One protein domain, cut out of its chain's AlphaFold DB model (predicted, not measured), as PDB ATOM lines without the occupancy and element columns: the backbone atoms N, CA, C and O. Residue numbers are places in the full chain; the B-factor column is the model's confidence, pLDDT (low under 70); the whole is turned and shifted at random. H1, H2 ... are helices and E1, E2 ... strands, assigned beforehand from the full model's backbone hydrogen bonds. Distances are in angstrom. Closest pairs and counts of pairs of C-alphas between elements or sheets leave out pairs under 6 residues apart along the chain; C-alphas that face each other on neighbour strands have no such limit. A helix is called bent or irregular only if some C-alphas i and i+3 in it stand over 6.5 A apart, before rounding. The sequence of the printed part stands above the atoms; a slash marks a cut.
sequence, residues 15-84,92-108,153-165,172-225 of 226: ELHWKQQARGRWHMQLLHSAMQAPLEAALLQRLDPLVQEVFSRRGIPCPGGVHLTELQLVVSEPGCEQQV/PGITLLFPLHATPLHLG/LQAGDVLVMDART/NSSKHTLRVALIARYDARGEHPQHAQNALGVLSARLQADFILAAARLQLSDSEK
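Overview. This is residues 15 to 84, 92 to 108, 153 to 165 and 172 to 225 of the 226 residues of the protein "Hypothetical protein" of Symbiodinium sp. KB8 (UniProt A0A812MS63). A twisted wall of seven antiparallel strands has one long, kinked helix, H1, packed slantwise over one face, in two layers. The second helix, H2, packs on H1 with its residues 212 to 216 and only grazes the sheet, and residues 220 to 225, of which 220 to 224 belong to H2, stick out. The printed part has 154 residues with two named helices and seven named strands, in the order E1, E2, H1, E3, E4, E5, E6, E7, H2; across the sheet the order is E1, E2, E3, E6, E4, E5, E7. The class is mixed, helices and strands, and the whole is compact, with a radius of gyration of the C-alphas of 16.1 A and spans of 46 by 32 by 28 A.

Along the chain. E1, residues 18 to 22, begins at C-alpha 18 (-34.181, 1.808, 62.756), and E2 is residues 25 to 29. H1, residues 34 to 57, is 33.3 A long, with a kink of 47 degrees near residue 45; it is irregular, with C-alphas 35 and 38 standing 7.8 A apart. E3, residues 66 to 76, is 29.1 A long. E4 is residues 93 to 99 and E5 is residues 157 to 162. E6, residues 179 to 188, is 29.7 A long and ends at C-alpha 188 (-32.093, 5.900, 36.589). E7 is residues 203 to 206. H2, residues 210 to 224, is 21.1 A long and ends at C-alpha 224 (-47.765, -8.726, 67.617).

Arrangement. E1 and E7 are the edge strands of the sheet. E1 and E2 form a hairpin, with N 19 and O 27 at 2.8 A. E2 and E3 are antiparallel, with N 26 and O 75 at 2.8 A. E3 and E6 are antiparallel at 163 degrees, with N 72 and O 183 at 2.9 A. E6 and E4 have N 96 and O 184 at 2.8 A, E4 and E5 have N 97 and O 159 at 2.9 A, and E5 and E7 have N 158 and O 205 at 2.8 A; these three pairs are antiparallel too. H1 is on the sheet at a height of 8.2 A, over E3 and E6 and only just not over E4, on which 2 of its C-alphas fall. On the local plane it stands at 56 degrees to E6, slantwise to the strands. The closest C-alphas of H1 and E3, those of Gln 52 and Val 66, are 5.9 A apart. H1, with residues 39 to 43 alone, touches residues 212 to 216 of H2 at a shallow tilt of 24 degrees, opposite ways; their closest C-alphas, of Leu 39 and Ala 215, are 6.7 A apart. In H1, 16 of 20 O i to N i+4 pairs are within hydrogen-bond range, and in H2 9 of 11.

Size, cuts and confidence. The two C-alphas farthest apart, of His 195 and Lys 225, are 50.5 A apart. Residues 85 to 91, 109 to 152 and 166 to 171 are not printed; the gaps between C-alphas are 20.7 A from 84 to 92, 11.1 A from 108 to 153 and 21.5 A from 165 to 172. Of the links printed whole, E6 to E7, residues 189 to 202, is long. The mean pLDDT of the printed part is 77.7; residues 15 to 16, residue 35 and residues 190 to 225 are under 70.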
ATOM      1  N   GLU A  15     -33.539  -7.667  63.090       57.75
ATOM      2  CA  GLU A  15     -32.313  -7.212  62.389       57.75
ATOM      3  C   GLU A  15     -32.519  -5.952  61.514       57.75
ATOM      4  O   GLU A  15     -31.681  -5.592  60.692       57.75
ATOM      5  N   LEU A  16     -33.657  -5.270  61.655       68.31
ATOM      6  CA  LEU A  16     -34.013  -4.092  60.884       68.31
ATOM      7  C   LEU A  16     -33.379  -2.842  61.498       68.31
ATOM      8  O   LEU A  16     -33.543  -2.530  62.682       68.31
ATOM      9  N   HIS A  17     -32.681  -2.084  60.657       78.62
ATOM     10  CA  HIS A  17     -32.019  -0.852  61.056       78.62
ATOM     11  C   HIS A  17     -33.034   0.291  61.178       78.62
ATOM     12  O   HIS A  17     -33.475   0.870  60.183       78.62
ATOM     13  N   TRP A  18     -33.381   0.631  62.420       85.50
ATOM     14  CA  TRP A  18     -34.181   1.808  62.756       85.50
ATOM     15  C   TRP A  18     -33.290   3.029  63.005       85.50
ATOM     16  O   TRP A  18     -32.403   2.996  63.859       85.50
ATOM     17  N   LYS A  19     -33.584   4.142  62.332       88.44
ATOM     18  CA  LYS A  19     -32.930   5.442  62.532       88.44
ATOM     19  C   LYS A  19     -33.956   6.508  62.905       88.44
ATOM     20  O   LYS A  19     -34.986   6.642  62.249       88.44
ATOM     21  N   GLN A  20     -33.664   7.295  63.938       89.38
ATOM     22  CA  GLN A  20     -34.447   8.491  64.246       89.38
ATOM     23  C   GLN A  20     -33.952   9.652  63.377       89.38
ATOM     24  O   GLN A  20     -32.795  10.044  63.491       89.38
ATOM     25  N   GLN A  21     -34.804  10.170  62.491       85.19
ATOM     26  CA  GLN A  21     -34.465  11.301  61.607       85.19
ATOM     27  C   GLN A  21     -34.861  12.653  62.217       85.19
ATOM     28  O   GLN A  21     -34.230  13.669  61.959       85.19
ATOM     29  N   ALA A  22     -35.907  12.658  63.042       87.62
ATOM     30  CA  ALA A  22     -36.340  13.790  63.855       87.62
ATOM     31  C   ALA A  22     -36.991  13.249  65.133       87.62
ATOM     32  O   ALA A  22     -37.337  12.062  65.202       87.62
ATOM     33  N   ARG A  23     -37.188  14.089  66.153       92.62
ATOM     34  CA  ARG A  23     -37.807  13.649  67.409       92.62
ATOM     35  C   ARG A  23     -39.182  13.025  67.144       92.62
ATOM     36  O   ARG A  23     -40.063  13.654  66.564       92.62
ATOM     37  N   GLY A  24     -39.346  11.770  67.559       93.06
ATOM     38  CA  GLY A  24     -40.564  10.978  67.344       93.06
ATOM     39  C   GLY A  24     -40.784  10.477  65.908       93.06
ATOM     40  O   GLY A  24     -41.850   9.945  65.618       93.06
ATOM     41  N   ARG A  25     -39.817  10.637  64.991       94.50
ATOM     42  CA  ARG A  25     -39.908  10.147  63.607       94.50
ATOM     43  C   ARG A  25     -38.824   9.119  63.309       94.50
ATOM     44  O   ARG A  25     -37.630   9.425  63.312       94.50
ATOM     45  N   TRP A  26     -39.269   7.909  63.019       93.81
ATOM     46  CA  TRP A  26     -38.441   6.727  62.852       93.81
ATOM     47  C   TRP A  26     -38.499   6.245  61.410       93.81
ATOM     48  O   TRP A  26     -39.578   6.143  60.832       93.81
ATOM     49  N   HIS A  27     -37.338   5.958  60.841       92.75
ATOM     50  CA  HIS A  27     -37.187   5.368  59.520       92.75
ATOM     51  C   HIS A  27     -36.613   3.966  59.689       92.75
ATOM     52  O   HIS A  27     -35.657   3.779  60.443       92.75
ATOM     53  N   MET A  28     -37.191   3.000  58.992       89.56
ATOM     54  CA  MET A  28     -36.704   1.630  58.914       89.56
ATOM     55  C   MET A  28     -36.342   1.332  57.469       89.56
ATOM     56  O   MET A  28     -37.214   1.393  56.605       89.56
ATOM     57  N   GLN A  29     -35.073   1.015  57.210       87.81
ATOM     58  CA  GLN A  29     -34.639   0.595  55.879       87.81
ATOM     59  C   GLN A  29     -35.137  -0.826  55.606       87.81
ATOM     60  O   GLN A  29     -34.889  -1.737  56.396       87.81
ATOM     61  N   LEU A  30     -35.846  -0.998  54.494       86.62
ATOM     62  CA  LEU A  30     -36.411  -2.275  54.058       86.62
ATOM     63  C   LEU A  30     -35.693  -2.845  52.835       86.62
ATOM     64  O   LEU A  30     -35.724  -4.057  52.642       86.62
ATOM     65  N   LEU A  31     -35.067  -1.989  52.022       82.81
ATOM     66  CA  LEU A  31     -34.354  -2.426  50.821       82.81
ATOM     67  C   LEU A  31     -33.257  -3.431  51.187       82.81
ATOM     68  O   LEU A  31     -32.498  -3.184  52.129       82.81
ATOM     69  N   HIS A  32     -33.172  -4.531  50.438       78.44
ATOM     70  CA  HIS A  32     -32.237  -5.639  50.668       78.44
ATOM     71  C   HIS A  32     -32.432  -6.392  51.995       78.44
ATOM     72  O   HIS A  32     -31.606  -7.230  52.360       78.44
ATOM     73  N   SER A  33     -33.515  -6.136  52.733       76.44
ATOM     74  CA  SER A  33     -33.848  -6.955  53.895       76.44
ATOM     75  C   SER A  33     -34.427  -8.288  53.424       76.44
ATOM     76  O   SER A  33     -35.464  -8.320  52.763       76.44
ATOM     77  N   ALA A  34     -33.813  -9.405  53.822       70.44
ATOM     78  CA  ALA A  34     -34.306 -10.745  53.488       70.44
ATOM     79  C   ALA A  34     -35.765 -10.968  53.935       70.44
ATOM     80  O   ALA A  34     -36.539 -11.627  53.246       70.44
ATOM     81  N   MET A  35     -36.172 -10.348  55.049       66.69
ATOM     82  CA  MET A  35     -37.552 -10.404  55.548       66.69
ATOM     83  C   MET A  35     -38.557  -9.656  54.659       66.69
ATOM     84  O   MET A  35     -39.764  -9.856  54.783       66.69
ATOM     85  N   GLN A  36     -38.072  -8.782  53.778       76.56
ATOM     86  CA  GLN A  36     -38.873  -7.897  52.934       76.56
ATOM     87  C   GLN A  36     -38.745  -8.215  51.444       76.56
ATOM     88  O   GLN A  36     -39.403  -7.564  50.636       76.56
ATOM     89  N   ALA A  37     -37.983  -9.250  51.077       77.62
ATOM     90  CA  ALA A  37     -37.812  -9.673  49.690       77.62
ATOM     91  C   ALA A  37     -39.146  -9.864  48.930       77.62
ATOM     92  O   ALA A  37     -39.223  -9.434  47.781       77.62
ATOM     93  N   PRO A  38     -40.232 -10.409  49.530       83.44
ATOM     94  CA  PRO A  38     -41.520 -10.499  48.839       83.44
ATOM     95  C   PRO A  38     -42.168  -9.137  48.557       83.44
ATOM     96  O   PRO A  38     -42.752  -8.949  47.491       83.44
ATOM     97  N   LEU A  39     -42.072  -8.187  49.497       81.38
ATOM     98  CA  LEU A  39     -42.590  -6.828  49.314       81.38
ATOM     99  C   LEU A  39     -41.785  -6.096  48.239       81.38
ATOM    100  O   LEU A  39     -42.373  -5.504  47.339       81.38
ATOM    101  N   GLU A  40     -40.456  -6.175  48.310       83.75
ATOM    102  CA  GLU A  40     -39.552  -5.600  47.316       83.75
ATOM    103  C   GLU A  40     -39.849  -6.158  45.917       83.75
ATOM    104  O   GLU A  40     -40.117  -5.388  44.999       83.75
ATOM    105  N   ALA A  41     -39.927  -7.483  45.764       85.25
ATOM    106  CA  ALA A  41     -40.254  -8.124  44.491       85.25
ATOM    107  C   ALA A  41     -41.630  -7.697  43.949       85.25
ATOM    108  O   ALA A  41     -41.771  -7.445  42.752       85.25
ATOM    109  N   ALA A  42     -42.640  -7.577  44.817       85.06
ATOM    110  CA  ALA A  42     -43.971  -7.125  44.420       85.06
ATOM    111  C   ALA A  42     -43.981  -5.660  43.957       85.06
ATOM    112  O   ALA A  42     -44.655  -5.332  42.977       85.06
ATOM    113  N   LEU A  43     -43.235  -4.786  44.641       83.69
ATOM    114  CA  LEU A  43     -43.064  -3.393  44.231       83.69
ATOM    115  C   LEU A  43     -42.359  -3.324  42.881       83.69
ATOM    116  O   LEU A  43     -42.889  -2.679  41.984       83.69
ATOM    117  N   LEU A  44     -41.253  -4.052  42.705       87.19
ATOM    118  CA  LEU A  44     -40.517  -4.081  41.442       87.19
ATOM    119  C   LEU A  44     -41.410  -4.552  40.284       87.19
ATOM    120  O   LEU A  44     -41.532  -3.883  39.262       87.19
ATOM    121  N   GLN A  45     -42.143  -5.653  40.467       89.50
ATOM    122  CA  GLN A  45     -43.025  -6.196  39.431       89.50
ATOM    123  C   GLN A  45     -44.134  -5.217  39.001       89.50
ATOM    124  O   GLN A  45     -44.548  -5.219  37.840       89.50
ATOM    125  N   ARG A  46     -44.669  -4.419  39.933       87.38
ATOM    126  CA  ARG A  46     -45.842  -3.560  39.691       87.38
ATOM    127  C   ARG A  46     -45.480  -2.124  39.342       87.38
ATOM    128  O   ARG A  46     -46.171  -1.512  38.531       87.38
ATOM    129  N   LEU A  47     -44.453  -1.580  39.981       88.94
ATOM    130  CA  LEU A  47     -44.094  -0.172  39.885       88.94
ATOM    131  C   LEU A  47     -43.015   0.072  38.840       88.94
ATOM    132  O   LEU A  47     -43.098   1.107  38.186       88.94
ATOM    133  N   ASP A  48     -42.078  -0.852  38.606       89.56
ATOM    134  CA  ASP A  48     -40.989  -0.618  37.646       89.56
ATOM    135  C   ASP A  48     -41.499  -0.235  36.254       89.56
ATOM    136  O   ASP A  48     -41.013   0.767  35.729       89.56
ATOM    137  N   PRO A  49     -42.512  -0.904  35.659       88.50
ATOM    138  CA  PRO A  49     -43.015  -0.506  34.344       88.50
ATOM    139  C   PRO A  49     -43.626   0.901  34.342       88.50
ATOM    140  O   PRO A  49     -43.460   1.653  33.384       88.50
ATOM    141  N   LEU A  50     -44.312   1.278  35.426       87.25
ATOM    142  CA  LEU A  50     -44.928   2.599  35.566       87.25
ATOM    143  C   LEU A  50     -43.866   3.682  35.748       87.25
ATOM    144  O   LEU A  50     -43.933   4.732  35.115       87.25
ATOM    145  N   VAL A  51     -42.871   3.427  36.594       89.31
ATOM    146  CA  VAL A  51     -41.746   4.337  36.823       89.31
ATOM    147  C   VAL A  51     -40.937   4.487  35.538       89.31
ATOM    148  O   VAL A  51     -40.642   5.614  35.150       89.31
ATOM    149  N   GLN A  52     -40.639   3.390  34.842       88.75
ATOM    150  CA  GLN A  52     -39.944   3.400  33.557       88.75
ATOM    151  C   GLN A  52     -40.681   4.280  32.540       88.75
ATOM    152  O   GLN A  52     -40.063   5.154  31.935       88.75
ATOM    153  N   GLU A  53     -42.001   4.124  32.416       86.00
ATOM    154  CA  GLU A  53     -42.826   4.965  31.542       86.00
ATOM    155  C   GLU A  53     -42.766   6.448  31.940       86.00
ATOM    156  O   GLU A  53     -42.649   7.320  31.078       86.00
ATOM    157  N   VAL A  54     -42.789   6.767  33.242       84.75
ATOM    158  CA  VAL A  54     -42.641   8.157  33.700       84.75
ATOM    159  C   VAL A  54     -41.262   8.711  33.334       84.75
ATOM    160  O   VAL A  54     -41.180   9.839  32.851       84.75
ATOM    161  N   PHE A  55     -40.181   7.950  33.517       85.06
ATOM    162  CA  PHE A  55     -38.836   8.378  33.116       85.06
ATOM    163  C   PHE A  55     -38.754   8.622  31.604       85.06
ATOM    164  O   PHE A  55     -38.273   9.680  31.186       85.06
ATOM    165  N   SER A  56     -39.297   7.704  30.798       84.62
ATOM    166  CA  SER A  56     -39.347   7.811  29.338       84.62
ATOM    167  C   SER A  56     -40.137   9.035  28.873       84.62
ATOM    168  O   SER A  56     -39.612   9.838  28.104       84.62
ATOM    169  N   ARG A  57     -41.350   9.260  29.395       81.38
ATOM    170  CA  ARG A  57     -42.160  10.453  29.069       81.38
ATOM    171  C   ARG A  57     -41.493  11.756  29.469       81.38
ATOM    172  O   ARG A  57     -41.703  12.782  28.828       81.38
ATOM    173  N   ARG A  58     -40.709  11.727  30.544       74.69
ATOM    174  CA  ARG A  58     -39.955  12.887  31.007       74.69
ATOM    175  C   ARG A  58     -38.671  13.102  30.222       74.69
ATOM    176  O   ARG A  58     -38.001  14.079  30.521       74.69
ATOM    177  N   GLY A  59     -38.295  12.224  29.293       81.88
ATOM    178  CA  GLY A  59     -37.015  12.309  28.595       81.88
ATOM    179  C   GLY A  59     -35.820  12.232  29.549       81.88
ATOM    180  O   GLY A  59     -34.808  12.885  29.310       81.88
ATOM    181  N   ILE A  60     -35.951  11.518  30.673       78.94
ATOM    182  CA  ILE A  60     -34.833  11.276  31.591       78.94
ATOM    183  C   ILE A  60     -34.031  10.096  31.027       78.94
ATOM    184  O   ILE A  60     -34.582   8.994  30.938       78.94
ATOM    185  N   PRO A  61     -32.750  10.284  30.649       78.19
ATOM    186  CA  PRO A  61     -31.929   9.191  30.148       78.19
ATOM    187  C   PRO A  61     -31.796   8.096  31.207       78.19
ATOM    188  O   PRO A  61     -31.375   8.347  32.335       78.19
ATOM    189  N   CYS A  62     -32.165   6.877  30.836       82.06
ATOM    190  CA  CYS A  62     -32.078   5.696  31.688       82.06
ATOM    191  C   CYS A  62     -31.570   4.507  30.857       82.06
ATOM    192  O   CYS A  62     -32.317   3.560  30.620       82.06
ATOM    193  N   PRO A  63     -30.316   4.555  30.360       80.69
ATOM    194  CA  PRO A  63     -29.778   3.523  29.467       80.69
ATOM    195  C   PRO A  63     -29.763   2.131  30.111       80.69
ATOM    196  O   PRO A  63     -29.908   1.135  29.411       80.69
ATOM    197  N   GLY A  64     -29.644   2.051  31.441       83.50
ATOM    198  CA  GLY A  64     -29.769   0.799  32.190       83.50
ATOM    199  C   GLY A  64     -31.177   0.505  32.720       83.50
ATOM    200  O   GLY A  64     -31.323  -0.429  33.506       83.50
ATOM    201  N   GLY A  65     -32.187   1.305  32.365       87.81
ATOM    202  CA  GLY A  65     -33.526   1.289  32.964       87.81
ATOM    203  C   GLY A  65     -33.616   2.069  34.280       87.81
ATOM    204  O   GLY A  65     -32.738   2.867  34.609       87.81
ATOM    205  N   VAL A  66     -34.688   1.859  35.037       89.62
ATOM    206  CA  VAL A  66     -34.874   2.401  36.395       89.62
ATOM    207  C   VAL A  66     -34.538   1.353  37.456       89.62
ATOM    208  O   VAL A  66     -34.500   0.156  37.174       89.62
ATOM    209  N   HIS A  67     -34.269   1.788  38.685       89.38
ATOM    210  CA  HIS A  67     -34.108   0.878  39.817       89.38
ATOM    211  C   HIS A  67     -34.540   1.497  41.132       89.38
ATOM    212  O   HIS A  67     -34.382   2.699  41.341       89.38
ATOM    213  N   LEU A  68     -35.060   0.643  42.012       90.44
ATOM    214  CA  LEU A  68     -35.394   0.981  43.384       90.44
ATOM    215  C   LEU A  68     -34.099   1.188  44.181       90.44
ATOM    216  O   LEU A  68     -33.342   0.245  44.403       90.44
ATOM    217  N   THR A  69     -33.829   2.424  44.587       90.62
ATOM    218  CA  THR A  69     -32.641   2.807  45.369       90.62
ATOM    219  C   THR A  69     -32.941   2.989  46.844       90.62
ATOM    220  O   THR A  69     -32.035   2.986  47.676       90.62
ATOM    221  N   GLU A  70     -34.219   3.120  47.191       91.12
ATOM    222  CA  GLU A  70     -34.649   3.278  48.567       91.12
ATOM    223  C   GLU A  70     -35.999   2.620  48.784       91.12
ATOM    224  O   GLU A  70     -36.930   2.815  48.005       91.12
ATOM    225  N   LEU A  71     -36.111   1.877  49.880       92.00
ATOM    226  CA  LEU A  71     -37.374   1.364  50.379       92.00
ATOM    227  C   LEU A  71     -37.362   1.508  51.896       92.00
ATOM    228  O   LEU A  71     -36.515   0.910  52.564       92.00
ATOM    229  N   GLN A  72     -38.262   2.325  52.436       92.62
ATOM    230  CA  GLN A  72     -38.293   2.661  53.857       92.62
ATOM    231  C   GLN A  72     -39.704   2.659  54.424       92.62
ATOM    232  O   GLN A  72     -40.637   3.166  53.806       92.62
ATOM    233  N   LEU A  73     -39.846   2.180  55.658       93.94
ATOM    234  CA  LEU A  73     -41.024   2.451  56.474       93.94
ATOM    235  C   LEU A  73     -40.760   3.682  57.339       93.94
ATOM    236  O   LEU A  73     -39.785   3.721  58.092       93.94
ATOM    237  N   VAL A  74     -41.649   4.666  57.274       95.38
ATOM    238  CA  VAL A  74     -41.593   5.874  58.096       95.38
ATOM    239  C   VAL A  74     -42.726   5.840  59.108       95.38
ATOM    240  O   VAL A  74     -43.900   5.810  58.740       95.38
ATOM    241  N   VAL A  75     -42.368   5.890  60.388       96.50
ATOM    242  CA  VAL A  75     -43.297   5.947  61.521       96.50
ATOM    243  C   VAL A  75     -43.151   7.296  62.213       96.50
ATOM    244  O   VAL A  75     -42.070   7.660  62.670       96.50
ATOM    245  N   SER A  76     -44.248   8.042  62.301       96.88
ATOM    246  CA  SER A  76     -44.325   9.323  63.009       96.88
ATOM    247  C   SER A  76     -45.178   9.146  64.262       96.88
ATOM    248  O   SER A  76     -46.385   8.914  64.173       96.88
ATOM    249  N   GLU A  77     -44.553   9.233  65.428       97.38
ATOM    250  CA  GLU A  77     -45.213   9.102  66.725       97.38
ATOM    251  C   GLU A  77     -46.087  10.326  67.054       97.38
ATOM    252  O   GLU A  77     -45.829  11.417  66.538       97.38
ATOM    253  N   PRO A  78     -47.106  10.176  67.921       97.50
ATOM    254  CA  PRO A  78     -47.770  11.296  68.575       97.50
ATOM    255  C   PRO A  78     -46.774  12.332  69.099       97.50
ATOM    256  O   PRO A  78     -45.840  11.994  69.830       97.50
ATOM    257  N   GLY A  79     -46.976  13.593  68.730       96.38
ATOM    258  CA  GLY A  79     -46.113  14.707  69.114       96.38
ATOM    259  C   GLY A  79     -44.776  14.776  68.374       96.38
ATOM    260  O   GLY A  79     -43.896  15.507  68.828       96.38
ATOM    261  N   CYS A  80     -44.578  14.034  67.275       95.62
ATOM    262  CA  CYS A  80     -43.326  14.129  66.524       95.62
ATOM    263  C   CYS A  80     -43.108  15.545  65.978       95.62
ATOM    264  O   CYS A  80     -44.041  16.203  65.511       95.62
ATOM    265  N   GLU A  81     -41.854  15.982  65.963       94.62
ATOM    266  CA  GLU A  81     -41.489  17.294  65.438       94.62
ATOM    267  C   GLU A  81     -41.622  17.355  63.908       94.62
ATOM    268  O   GLU A  81     -41.647  16.343  63.193       94.62
ATOM    269  N   GLN A  82     -41.713  18.585  63.408       94.50
ATOM    270  CA  GLN A  82     -41.646  18.867  61.984       94.50
ATOM    271  C   GLN A  82     -40.224  18.628  61.472       94.50
ATOM    272  O   GLN A  82     -39.252  19.051  62.093       94.50
ATOM    273  N   GLN A  83     -40.100  17.987  60.311       90.75
ATOM    274  CA  GLN A  83     -38.807  17.871  59.641       90.75
ATOM    275  C   GLN A  83     -38.409  19.194  58.984       90.75
ATOM    276  O   GLN A  83     -39.258  19.987  58.570       90.75
ATOM    277  N   VAL A  84     -37.107  19.407  58.823       88.69
ATOM    278  CA  VAL A  84     -36.599  20.470  57.950       88.69
ATOM    279  C   VAL A  84     -36.984  20.186  56.499       88.69
ATOM    280  O   VAL A  84     -37.142  19.028  56.103       88.69
ATOM    281  N   PRO A  92     -32.372  13.790  39.095       83.69
ATOM    282  CA  PRO A  92     -33.715  13.347  38.741       83.69
ATOM    283  C   PRO A  92     -33.971  11.914  39.217       83.69
ATOM    284  O   PRO A  92     -33.234  10.991  38.880       83.69
ATOM    285  N   GLY A  93     -35.058  11.754  39.959       88.50
ATOM    286  CA  GLY A  93     -35.562  10.485  40.460       88.50
ATOM    287  C   GLY A  93     -37.049  10.618  40.771       88.50
ATOM    288  O   GLY A  93     -37.615  11.716  40.667       88.50
ATOM    289  N   ILE A  94     -37.691   9.520  41.148       91.12
ATOM    290  CA  ILE A  94     -39.096   9.504  41.563       91.12
ATOM    291  C   ILE A  94     -39.181   8.960  42.981       91.12
ATOM    292  O   ILE A  94     -38.802   7.820  43.230       91.12
ATOM    293  N   THR A  95     -39.734   9.760  43.886       93.31
ATOM    294  CA  THR A  95     -40.136   9.327  45.221       93.31
ATOM    295  C   THR A  95     -41.633   9.030  45.215       93.31
ATOM    296  O   THR A  95     -42.453   9.861  44.814       93.31
ATOM    297  N   LEU A  96     -41.984   7.834  45.674       94.25
ATOM    298  CA  LEU A  96     -43.342   7.353  45.883       94.25
ATOM    299  C   LEU A  96     -43.584   7.221  47.385       94.25
ATOM    300  O   LEU A  96     -42.825   6.550  48.084       94.25
ATOM    301  N   LEU A  97     -44.650   7.839  47.882       95.06
ATOM    302  CA  LEU A  97     -45.076   7.739  49.274       95.06
ATOM    303  C   LEU A  97     -46.468   7.120  49.343       95.06
ATOM    304  O   LEU A  97     -47.438   7.689  48.841       95.06
ATOM    305  N   PHE A  98     -46.556   5.980  50.020       94.88
ATOM    306  CA  PHE A  98     -47.778   5.215  50.236       94.88
ATOM    307  C   PHE A  98     -48.207   5.342  51.706       94.88
ATOM    308  O   PHE A  98     -47.580   4.732  52.580       94.88
ATOM    309  N   PRO A  99     -49.243   6.127  52.036       95.19
ATOM    310  CA  PRO A  99     -49.826   6.101  53.373       95.19
ATOM    311  C   PRO A  99     -50.447   4.721  53.659       95.19
ATOM    312  O   PRO A  99     -51.206   4.181  52.854       95.19
ATOM    313  N   LEU A 100     -50.155   4.140  54.828       95.00
ATOM    314  CA  LEU A 100     -50.730   2.837  55.208       95.00
ATOM    315  C   LEU A 100     -52.133   2.951  55.834       95.00
ATOM    316  O   LEU A 100     -52.828   1.951  56.037       95.00
ATOM    317  N   HIS A 101     -52.550   4.178  56.136       93.88
ATOM    318  CA  HIS A 101     -53.859   4.559  56.657       93.88
ATOM    319  C   HIS A 101     -54.147   6.023  56.290       93.88
ATOM    320  O   HIS A 101     -53.259   6.731  55.822       93.88
ATOM    321  N   ALA A 102     -55.368   6.495  56.541       95.94
ATOM    322  CA  ALA A 102     -55.724   7.898  56.343       95.94
ATOM    323  C   ALA A 102     -54.738   8.838  57.059       95.94
ATOM    324  O   ALA A 102     -54.406   8.632  58.229       95.94
ATOM    325  N   THR A 103     -54.289   9.878  56.361       95.25
ATOM    326  CA  THR A 103     -53.335  10.882  56.850       95.25
ATOM    327  C   THR A 103     -53.961  12.272  56.830       95.25
ATOM    328  O   THR A 103     -53.569  13.110  56.018       95.25
ATOM    329  N   PRO A 104     -54.942  12.531  57.718       96.62
ATOM    330  CA  PRO A 104     -55.500  13.864  57.867       96.62
ATOM    331  C   PRO A 104     -54.448  14.841  58.407       96.62
ATOM    332  O   PRO A 104     -53.433  14.423  58.979       96.62
ATOM    333  N   LEU A 105     -54.712  16.145  58.297       96.06
ATOM    334  CA  LEU A 105     -53.750  17.206  58.640       96.06
ATOM    335  C   LEU A 105     -53.117  17.051  60.036       96.06
ATOM    336  O   LEU A 105     -51.914  17.250  60.200       96.06
ATOM    337  N   HIS A 106     -53.894  16.643  61.042       96.62
ATOM    338  CA  HIS A 106     -53.408  16.501  62.419       96.62
ATOM    339  C   HIS A 106     -52.445  15.314  62.633       96.62
ATOM    340  O   HIS A 106     -51.750  15.267  63.645       96.62
ATOM    341  N   LEU A 107     -52.365  14.359  61.695       97.38
ATOM    342  CA  LEU A 107     -51.370  13.274  61.731       97.38
ATOM    343  C   LEU A 107     -50.033  13.664  61.090       97.38
ATOM    344  O   LEU A 107     -49.139  12.825  60.958       97.38
ATOM    345  N   GLY A 108     -49.878  14.926  60.697       95.75
ATOM    346  CA  GLY A 108     -48.641  15.442  60.135       95.75
ATOM    347  C   GLY A 108     -48.338  14.845  58.762       95.75
ATOM    348  O   GLY A 108     -47.348  14.110  58.635       95.75
ATOM    349  N   LEU A 153     -54.061  12.206  52.385       92.81
ATOM    350  CA  LEU A 153     -54.088  10.968  51.612       92.81
ATOM    351  C   LEU A 153     -54.795   9.860  52.394       92.81
ATOM    352  O   LEU A 153     -54.636   9.748  53.615       92.81
ATOM    353  N   GLN A 154     -55.535   9.013  51.691       94.00
ATOM    354  CA  GLN A 154     -56.160   7.802  52.213       94.00
ATOM    355  C   GLN A 154     -55.267   6.581  51.987       94.00
ATOM    356  O   GLN A 154     -54.358   6.593  51.159       94.00
ATOM    357  N   ALA A 155     -55.551   5.486  52.697       92.25
ATOM    358  CA  ALA A 155     -54.945   4.202  52.356       92.25
ATOM    359  C   ALA A 155     -55.325   3.825  50.913       92.25
ATOM    360  O   ALA A 155     -56.504   3.868  50.560       92.25
ATOM    361  N   GLY A 156     -54.339   3.460  50.096       87.12
ATOM    362  CA  GLY A 156     -54.543   3.214  48.664       87.12
ATOM    363  C   GLY A 156     -54.058   4.354  47.773       87.12
ATOM    364  O   GLY A 156     -53.714   4.127  46.615       87.12
ATOM    365  N   ASP A 157     -53.963   5.567  48.306       91.38
ATOM    366  CA  ASP A 157     -53.383   6.670  47.553       91.38
ATOM    367  C   ASP A 157     -51.861   6.516  47.457       91.38
ATOM    368  O   ASP A 157     -51.218   5.817  48.244       91.38
ATOM    369  N   VAL A 158     -51.272   7.191  46.478       91.81
ATOM    370  CA  VAL A 158     -49.832   7.385  46.362       91.81
ATOM    371  C   VAL A 158     -49.554   8.856  46.088       91.81
ATOM    372  O   VAL A 158     -50.187   9.497  45.244       91.81
ATOM    373  N   LEU A 159     -48.584   9.398  46.815       91.75
ATOM    374  CA  LEU A 159     -47.975  10.677  46.494       91.75
ATOM    375  C   LEU A 159     -46.725  10.414  45.662       91.75
ATOM    376  O   LEU A 159     -45.771   9.806  46.143       91.75
ATOM    377  N   VAL A 160     -46.745  10.875  44.419       91.44
ATOM    378  CA  VAL A 160     -45.650  10.765  43.457       91.44
ATOM    379  C   VAL A 160     -44.979  12.126  43.350       91.44
ATOM    380  O   VAL A 160     -45.633  13.134  43.078       91.44
ATOM    381  N   MET A 161     -43.669  12.181  43.551       90.31
ATOM    382  CA  MET A 161     -42.916  13.424  43.422       90.31
ATOM    383  C   MET A 161     -41.548  13.191  42.795       90.31
ATOM    384  O   MET A 161     -40.947  12.131  42.944       90.31
ATOM    385  N   ASP A 162     -41.042  14.202  42.093       90.56
ATOM    386  CA  ASP A 162     -39.637  14.227  41.699       90.56
ATOM    387  C   ASP A 162     -38.764  14.261  42.961       90.56
ATOM    388  O   ASP A 162     -39.033  15.072  43.850       90.56
ATOM    389  N   ALA A 163     -37.720  13.434  43.024       90.19
ATOM    390  CA  ALA A 163     -36.836  13.306  44.189       90.19
ATOM    391  C   ALA A 163     -36.114  14.618  44.575       90.19
ATOM    392  O   ALA A 163     -35.630  14.759  45.698       90.19
ATOM    393  N   ARG A 164     -36.067  15.609  43.673       88.19
ATOM    394  CA  ARG A 164     -35.526  16.958  43.922       88.19
ATOM    395  C   ARG A 164     -36.562  17.922  44.503       88.19
ATOM    396  O   ARG A 164     -36.221  19.059  44.837       88.19
ATOM    397  N   THR A 165     -37.829  17.518  44.575       87.25
ATOM    398  CA  THR A 165     -38.903  18.326  45.161       87.25
ATOM    399  C   THR A 165     -38.643  18.502  46.649       87.25
ATOM    400  O   THR A 165     -38.403  17.536  47.374       87.25
ATOM    401  N   ASN A 172     -47.000  15.569  63.824       97.69
ATOM    402  CA  ASN A 172     -48.124  14.722  64.224       97.69
ATOM    403  C   ASN A 172     -48.666  15.259  65.551       97.69
ATOM    404  O   ASN A 172     -48.118  14.971  66.611       97.69
ATOM    405  N   SER A 173     -49.718  16.074  65.497       97.44
ATOM    406  CA  SER A 173     -50.327  16.691  66.680       97.44
ATOM    407  C   SER A 173     -51.342  15.786  67.382       97.44
ATOM    408  O   SER A 173     -51.944  16.192  68.380       97.44
ATOM    409  N   SER A 174     -51.537  14.552  66.905       96.88
ATOM    410  CA  SER A 174     -52.368  13.588  67.619       96.88
ATOM    411  C   SER A 174     -51.747  13.199  68.959       96.88
ATOM    412  O   SER A 174     -50.535  13.251  69.158       96.88
ATOM    413  N   LYS A 175     -52.603  12.765  69.888       95.06
ATOM    414  CA  LYS A 175     -52.180  12.301  71.215       95.06
ATOM    415  C   LYS A 175     -51.844  10.811  71.248       95.06
ATOM    416  O   LYS A 175     -51.095  10.370  72.116       95.06
ATOM    417  N   HIS A 176     -52.419  10.033  70.331       95.06
ATOM    418  CA  HIS A 176     -52.442   8.571  70.437       95.06
ATOM    419  C   HIS A 176     -52.208   7.840  69.113       95.06
ATOM    420  O   HIS A 176     -52.012   6.629  69.130       95.06
ATOM    421  N   THR A 177     -52.202   8.545  67.982       95.56
ATOM    422  CA  THR A 177     -52.225   7.910  66.664       95.56
ATOM    423  C   THR A 177     -50.867   8.031  65.982       95.56
ATOM    424  O   THR A 177     -50.335   9.122  65.785       95.56
ATOM    425  N   LEU A 178     -50.287   6.894  65.604       95.94
ATOM    426  CA  LEU A 178     -49.107   6.866  64.743       95.94
ATOM    427  C   LEU A 178     -49.503   7.266  63.316       95.94
ATOM    428  O   LEU A 178     -50.595   6.935  62.861       95.94
ATOM    429  N   ARG A 179     -48.587   7.909  62.589       96.06
ATOM    430  CA  ARG A 179     -48.631   7.966  61.124       96.06
ATOM    431  C   ARG A 179     -47.612   7.001  60.547       96.06
ATOM    432  O   ARG A 179     -46.432   7.118  60.868       96.06
ATOM    433  N   VAL A 180     -48.046   6.113  59.660       96.50
ATOM    434  CA  VAL A 180     -47.174   5.148  58.987       96.50
ATOM    435  C   VAL A 180     -47.275   5.310  57.474       96.50
ATOM    436  O   VAL A 180     -48.371   5.324  56.910       96.50
ATOM    437  N   ALA A 181     -46.126   5.432  56.817       96.06
ATOM    438  CA  ALA A 181     -46.024   5.487  55.366       96.06
ATOM    439  C   ALA A 181     -44.871   4.610  54.872       96.06
ATOM    440  O   ALA A 181     -43.830   4.525  55.523       96.06
ATOM    441  N   LEU A 182     -45.057   3.983  53.715       95.50
ATOM    442  CA  LEU A 182     -43.996   3.323  52.967       95.50
ATOM    443  C   LEU A 182     -43.457   4.305  51.922       95.50
ATOM    444  O   LEU A 182     -44.235   4.935  51.208       95.50
ATOM    445  N   ILE A 183     -42.140   4.435  51.841       94.81
ATOM    446  CA  ILE A 183     -41.438   5.263  50.865       94.81
ATOM    447  C   ILE A 183     -40.668   4.342  49.932       94.81
ATOM    448  O   ILE A 183     -39.912   3.499  50.410       94.81
ATOM    449  N   ALA A 184     -40.847   4.516  48.628       94.06
ATOM    450  CA  ALA A 184     -40.047   3.871  47.596       94.06
ATOM    451  C   ALA A 184     -39.432   4.951  46.702       94.06
ATOM    452  O   ALA A 184     -40.154   5.822  46.214       94.06
ATOM    453  N   ARG A 185     -38.119   4.909  46.475       93.81
ATOM    454  CA  ARG A 185     -37.429   5.842  45.578       93.81
ATOM    455  C   ARG A 185     -36.791   5.098  44.426       93.81
ATOM    456  O   ARG A 185     -36.118   4.092  44.625       93.81
ATOM    457  N   TYR A 186     -37.001   5.639  43.239       92.94
ATOM    458  CA  TYR A 186     -36.462   5.134  41.996       92.94
ATOM    459  C   TYR A 186     -35.524   6.147  41.360       92.94
ATOM    460  O   TYR A 186     -35.886   7.314  41.193       92.94
ATOM    461  N   ASP A 187     -34.363   5.671  40.928       90.44
ATOM    462  CA  ASP A 187     -33.396   6.447  40.158       90.44
ATOM    463  C   ASP A 187     -33.089   5.738  38.822       90.44
ATOM    464  O   ASP A 187     -33.297   4.528  38.661       90.44
ATOM    465  N   ALA A 188     -32.584   6.485  37.838       86.81
ATOM    466  CA  ALA A 188     -32.093   5.900  36.589       86.81
ATOM    467  C   ALA A 188     -30.831   5.056  36.850       86.81
ATOM    468  O   ALA A 188     -29.953   5.464  37.608       86.81
ATOM    469  N   ARG A 189     -30.721   3.890  36.207       81.75
ATOM    470  CA  ARG A 189     -29.490   3.090  36.148       81.75
ATOM    471  C   ARG A 189     -28.547   3.672  35.089       81.75
ATOM    472  O   ARG A 189     -28.936   3.828  33.928       81.75
ATOM    473  N   GLY A 190     -27.301   3.927  35.482       69.25
ATOM    474  CA  GLY A 190     -26.229   4.448  34.624       69.25
ATOM    475  C   GLY A 190     -25.428   5.560  35.306       69.25
ATOM    476  O   GLY A 190     -25.794   6.010  36.391       69.25
ATOM    477  N   GLU A 191     -24.336   6.007  34.676       51.81
ATOM    478  CA  GLU A 191     -23.624   7.216  35.108       51.81
ATOM    479  C   GLU A 191     -24.576   8.410  35.042       51.81
ATOM    480  O   GLU A 191     -25.238   8.620  34.023       51.81
ATOM    481  N   HIS A 192     -24.670   9.167  36.139       53.16
ATOM    482  CA  HIS A 192     -25.510  10.357  36.226       53.16
ATOM    483  C   HIS A 192     -25.159  11.318  35.083       53.16
ATOM    484  O   HIS A 192     -24.084  11.926  35.118       53.16
ATOM    485  N   PRO A 193     -26.037  11.507  34.081       42.09
ATOM    486  CA  PRO A 193     -25.788  12.507  33.067       42.09
ATOM    487  C   PRO A 193     -25.912  13.861  33.757       42.09
ATOM    488  O   PRO A 193     -26.945  14.179  34.358       42.09
ATOM    489  N   GLN A 194     -24.849  14.656  33.693       40.28
ATOM    490  CA  GLN A 194     -24.912  16.062  34.055       40.28
ATOM    491  C   GLN A 194     -26.058  16.700  33.247       40.28
ATOM    492  O   GLN A 194     -26.089  16.603  32.026       40.28
ATOM    493  N   HIS A 195     -27.000  17.341  33.946       40.25
ATOM    494  CA  HIS A 195     -28.067  18.177  33.383       40.25
ATOM    495  C   HIS A 195     -29.215  17.456  32.638       40.25
ATOM    496  O   HIS A 195     -29.290  17.456  31.415       40.25
ATOM    497  N   ALA A 196     -30.227  16.984  33.378       38.19
ATOM    498  CA  ALA A 196     -31.583  16.819  32.836       38.19
ATOM    499  C   ALA A 196     -32.586  17.691  33.623       38.19
ATOM    500  O   ALA A 196     -33.025  17.367  34.737       38.19
ATOM    501  N   GLN A 197     -32.922  18.853  33.054       41.53
ATOM    502  CA  GLN A 197     -33.947  19.774  33.553       41.53
ATOM    503  C   GLN A 197     -35.316  19.393  32.974       41.53
ATOM    504  O   GLN A 197     -35.757  19.977  31.993       41.53
ATOM    505  N   ASN A 198     -36.003  18.428  33.589       39.19
ATOM    506  CA  ASN A 198     -37.324  18.004  33.112       39.19
ATOM    507  C   ASN A 198     -38.409  18.305  34.153       39.19
ATOM    508  O   ASN A 198     -38.286  17.936  35.325       39.19
ATOM    509  N   ALA A 199     -39.472  18.978  33.712       37.91
ATOM    510  CA  ALA A 199     -40.577  19.459  34.532       37.91
ATOM    511  C   ALA A 199     -41.588  18.343  34.835       37.91
ATOM    512  O   ALA A 199     -42.186  17.785  33.921       37.91
ATOM    513  N   LEU A 200     -41.797  18.044  36.120       41.91
ATOM    514  CA  LEU A 200     -43.062  17.518  36.646       41.91
ATOM    515  C   LEU A 200     -43.099  17.722  38.165       41.91
ATOM    516  O   LEU A 200     -42.170  17.364  38.885       41.91
ATOM    517  N   GLY A 201     -44.179  18.352  38.630       49.53
ATOM    518  CA  GLY A 201     -44.449  18.593  40.043       49.53
ATOM    519  C   GLY A 201     -45.052  17.382  40.752       49.53
ATOM    520  O   GLY A 201     -45.107  16.280  40.222       49.53
ATOM    521  N   VAL A 202     -45.501  17.627  41.977       38.66
ATOM    522  CA  VAL A 202     -46.159  16.643  42.837       38.66
ATOM    523  C   VAL A 202     -47.467  16.182  42.192       38.66
ATOM    524  O   VAL A 202     -48.298  17.014  41.829       38.66
ATOM    525  N   LEU A 203     -47.657  14.870  42.087       41.72
ATOM    526  CA  LEU A 203     -48.884  14.228  41.626       41.72
ATOM    527  C   LEU A 203     -49.434  13.343  42.749       41.72
ATOM    528  O   LEU A 203     -48.687  12.621  43.403       41.72
ATOM    529  N   SER A 204     -50.745  13.381  42.964       34.34
ATOM    530  CA  SER A 204     -51.444  12.382  43.774       34.34
ATOM    531  C   SER A 204     -52.240  11.490  42.830       34.34
ATOM    532  O   SER A 204     -52.941  11.990  41.951       34.34
ATOM    533  N   ALA A 205     -52.092  10.178  42.980       42.00
ATOM    534  CA  ALA A 205     -52.846   9.189  42.224       42.00
ATOM    535  C   ALA A 205     -53.375   8.118  43.179       42.00
ATOM    536  O   ALA A 205     -52.765   7.841  44.208       42.00
ATOM    537  N   ARG A 206     -54.497   7.491  42.830       37.91
ATOM    538  CA  ARG A 206     -55.025   6.336  43.557       37.91
ATOM    539  C   ARG A 206     -54.607   5.074  42.813       37.91
ATOM    540  O   ARG A 206     -55.082   4.835  41.705       37.91
ATOM    541  N   LEU A 207     -53.696   4.295  43.387       46.12
ATOM    542  CA  LEU A 207     -53.364   2.962  42.878       46.12
ATOM    543  C   LEU A 207     -54.209   1.934  43.643       46.12
ATOM    544  O   LEU A 207     -54.573   2.155  44.794       46.12
ATOM    545  N   GLN A 208     -54.527   0.787  43.038       39.06
ATOM    546  CA  GLN A 208     -55.075  -0.347  43.794       39.06
ATOM    547  C   GLN A 208     -53.967  -0.917  44.702       39.06
ATOM    548  O   GLN A 208     -53.317  -1.908  44.377       39.06
ATOM    549  N   ALA A 209     -53.702  -0.244  45.827       38.66
ATOM    550  CA  ALA A 209     -52.662  -0.603  46.795       38.66
ATOM    551  C   ALA A 209     -53.106  -1.697  47.779       38.66
ATOM    552  O   ALA A 209     -52.382  -1.987  48.733       38.66
ATOM    553  N   ASP A 210     -54.267  -2.321  47.555       37.28
ATOM    554  CA  ASP A 210     -54.848  -3.334  48.441       37.28
ATOM    555  C   ASP A 210     -53.869  -4.486  48.725       37.28
ATOM    556  O   ASP A 210     -53.822  -4.996  49.842       37.28
ATOM    557  N   PHE A 211     -52.997  -4.824  47.767       40.31
ATOM    558  CA  PHE A 211     -51.957  -5.843  47.937       40.31
ATOM    559  C   PHE A 211     -50.737  -5.368  48.753       40.31
ATOM    560  O   PHE A 211     -50.262  -6.097  49.620       40.31
ATOM    561  N   ILE A 212     -50.247  -4.138  48.530       43.66
ATOM    562  CA  ILE A 212     -49.114  -3.555  49.284       43.66
ATOM    563  C   ILE A 212     -49.517  -3.362  50.752       43.66
ATOM    564  O   ILE A 212     -48.753  -3.669  51.667       43.66
ATOM    565  N   LEU A 213     -50.756  -2.919  50.978       42.78
ATOM    566  CA  LEU A 213     -51.346  -2.795  52.306       42.78
ATOM    567  C   LEU A 213     -51.569  -4.162  52.956       42.78
ATOM    568  O   LEU A 213     -51.321  -4.288  54.150       42.78
ATOM    569  N   ALA A 214     -51.992  -5.188  52.209       38.44
ATOM    570  CA  ALA A 214     -52.126  -6.547  52.736       38.44
ATOM    571  C   ALA A 214     -50.769  -7.144  53.144       38.44
ATOM    572  O   ALA A 214     -50.658  -7.678  54.246       38.44
ATOM    573  N   ALA A 215     -49.723  -6.987  52.324       36.28
ATOM    574  CA  ALA A 215     -48.370  -7.445  52.645       36.28
ATOM    575  C   ALA A 215     -47.785  -6.715  53.872       36.28
ATOM    576  O   ALA A 215     -47.264  -7.361  54.782       36.28
ATOM    577  N   ALA A 216     -47.952  -5.389  53.955       37.56
ATOM    578  CA  ALA A 216     -47.514  -4.601  55.109       37.56
ATOM    579  C   ALA A 216     -48.319  -4.917  56.388       37.56
ATOM    580  O   ALA A 216     -47.755  -4.961  57.481       37.56
ATOM    581  N   ARG A 217     -49.631  -5.174  56.275       38.25
ATOM    582  CA  ARG A 217     -50.501  -5.539  57.411       38.25
ATOM    583  C   ARG A 217     -50.225  -6.949  57.933       38.25
ATOM    584  O   ARG A 217     -50.213  -7.133  59.147       38.25
ATOM    585  N   LEU A 218     -49.966  -7.917  57.051       33.50
ATOM    586  CA  LEU A 218     -49.627  -9.290  57.441       33.50
ATOM    587  C   LEU A 218     -48.350  -9.321  58.290       33.50
ATOM    588  O   LEU A 218     -48.348  -9.913  59.368       33.50
ATOM    589  N   GLN A 219     -47.312  -8.584  57.888       37.16
ATOM    590  CA  GLN A 219     -46.039  -8.569  58.613       37.16
ATOM    591  C   GLN A 219     -46.065  -7.783  59.931       37.16
ATOM    592  O   GLN A 219     -45.383  -8.167  60.882       37.16
ATOM    593  N   LEU A 220     -46.871  -6.719  60.033       34.69
ATOM    594  CA  LEU A 220     -47.085  -6.041  61.317       34.69
ATOM    595  C   LEU A 220     -47.848  -6.949  62.299       34.69
ATOM    596  O   LEU A 220     -47.481  -7.004  63.471       34.69
ATOM    597  N   SER A 221     -48.821  -7.733  61.818       34.19
ATOM    598  CA  SER A 221     -49.614  -8.645  62.662       34.19
ATOM    599  C   SER A 221     -48.825  -9.842  63.214       34.19
ATOM    600  O   SER A 221     -49.089 -10.294  64.328       34.19
ATOM    601  N   ASP A 222     -47.813 -10.325  62.486       34.47
ATOM    602  CA  ASP A 222     -46.950 -11.426  62.944       34.47
ATOM    603  C   ASP A 222     -45.939 -10.985  64.015       34.47
ATOM    604  O   ASP A 222     -45.481 -11.806  64.812       34.47
ATOM    605  N   SER A 223     -45.633  -9.684  64.087       36.22
ATOM    606  CA  SER A 223     -44.805  -9.101  65.152       36.22
ATOM    607  C   SER A 223     -45.563  -8.876  66.469       36.22
ATOM    608  O   SER A 223     -44.938  -8.753  67.520       36.22
ATOM    609  N   GLU A 224     -46.900  -8.864  66.434       34.28
ATOM    610  CA  GLU A 224     -47.765  -8.726  67.617       34.28
ATOM    611  C   GLU A 224     -48.117 -10.075  68.265       34.28
ATOM    612  O   GLU A 224     -48.563 -10.111  69.413       34.28
ATOM    613  N   LYS A 225     -47.893 -11.189  67.554       35.25
ATOM    614  CA  LYS A 225     -48.161 -12.561  68.022       35.25
ATOM    615  C   LYS A 225     -46.937 -13.275  68.621       35.25
ATOM    616  O   LYS A 225     -47.043 -14.460  68.934       35.25
TER     617      LYS A 225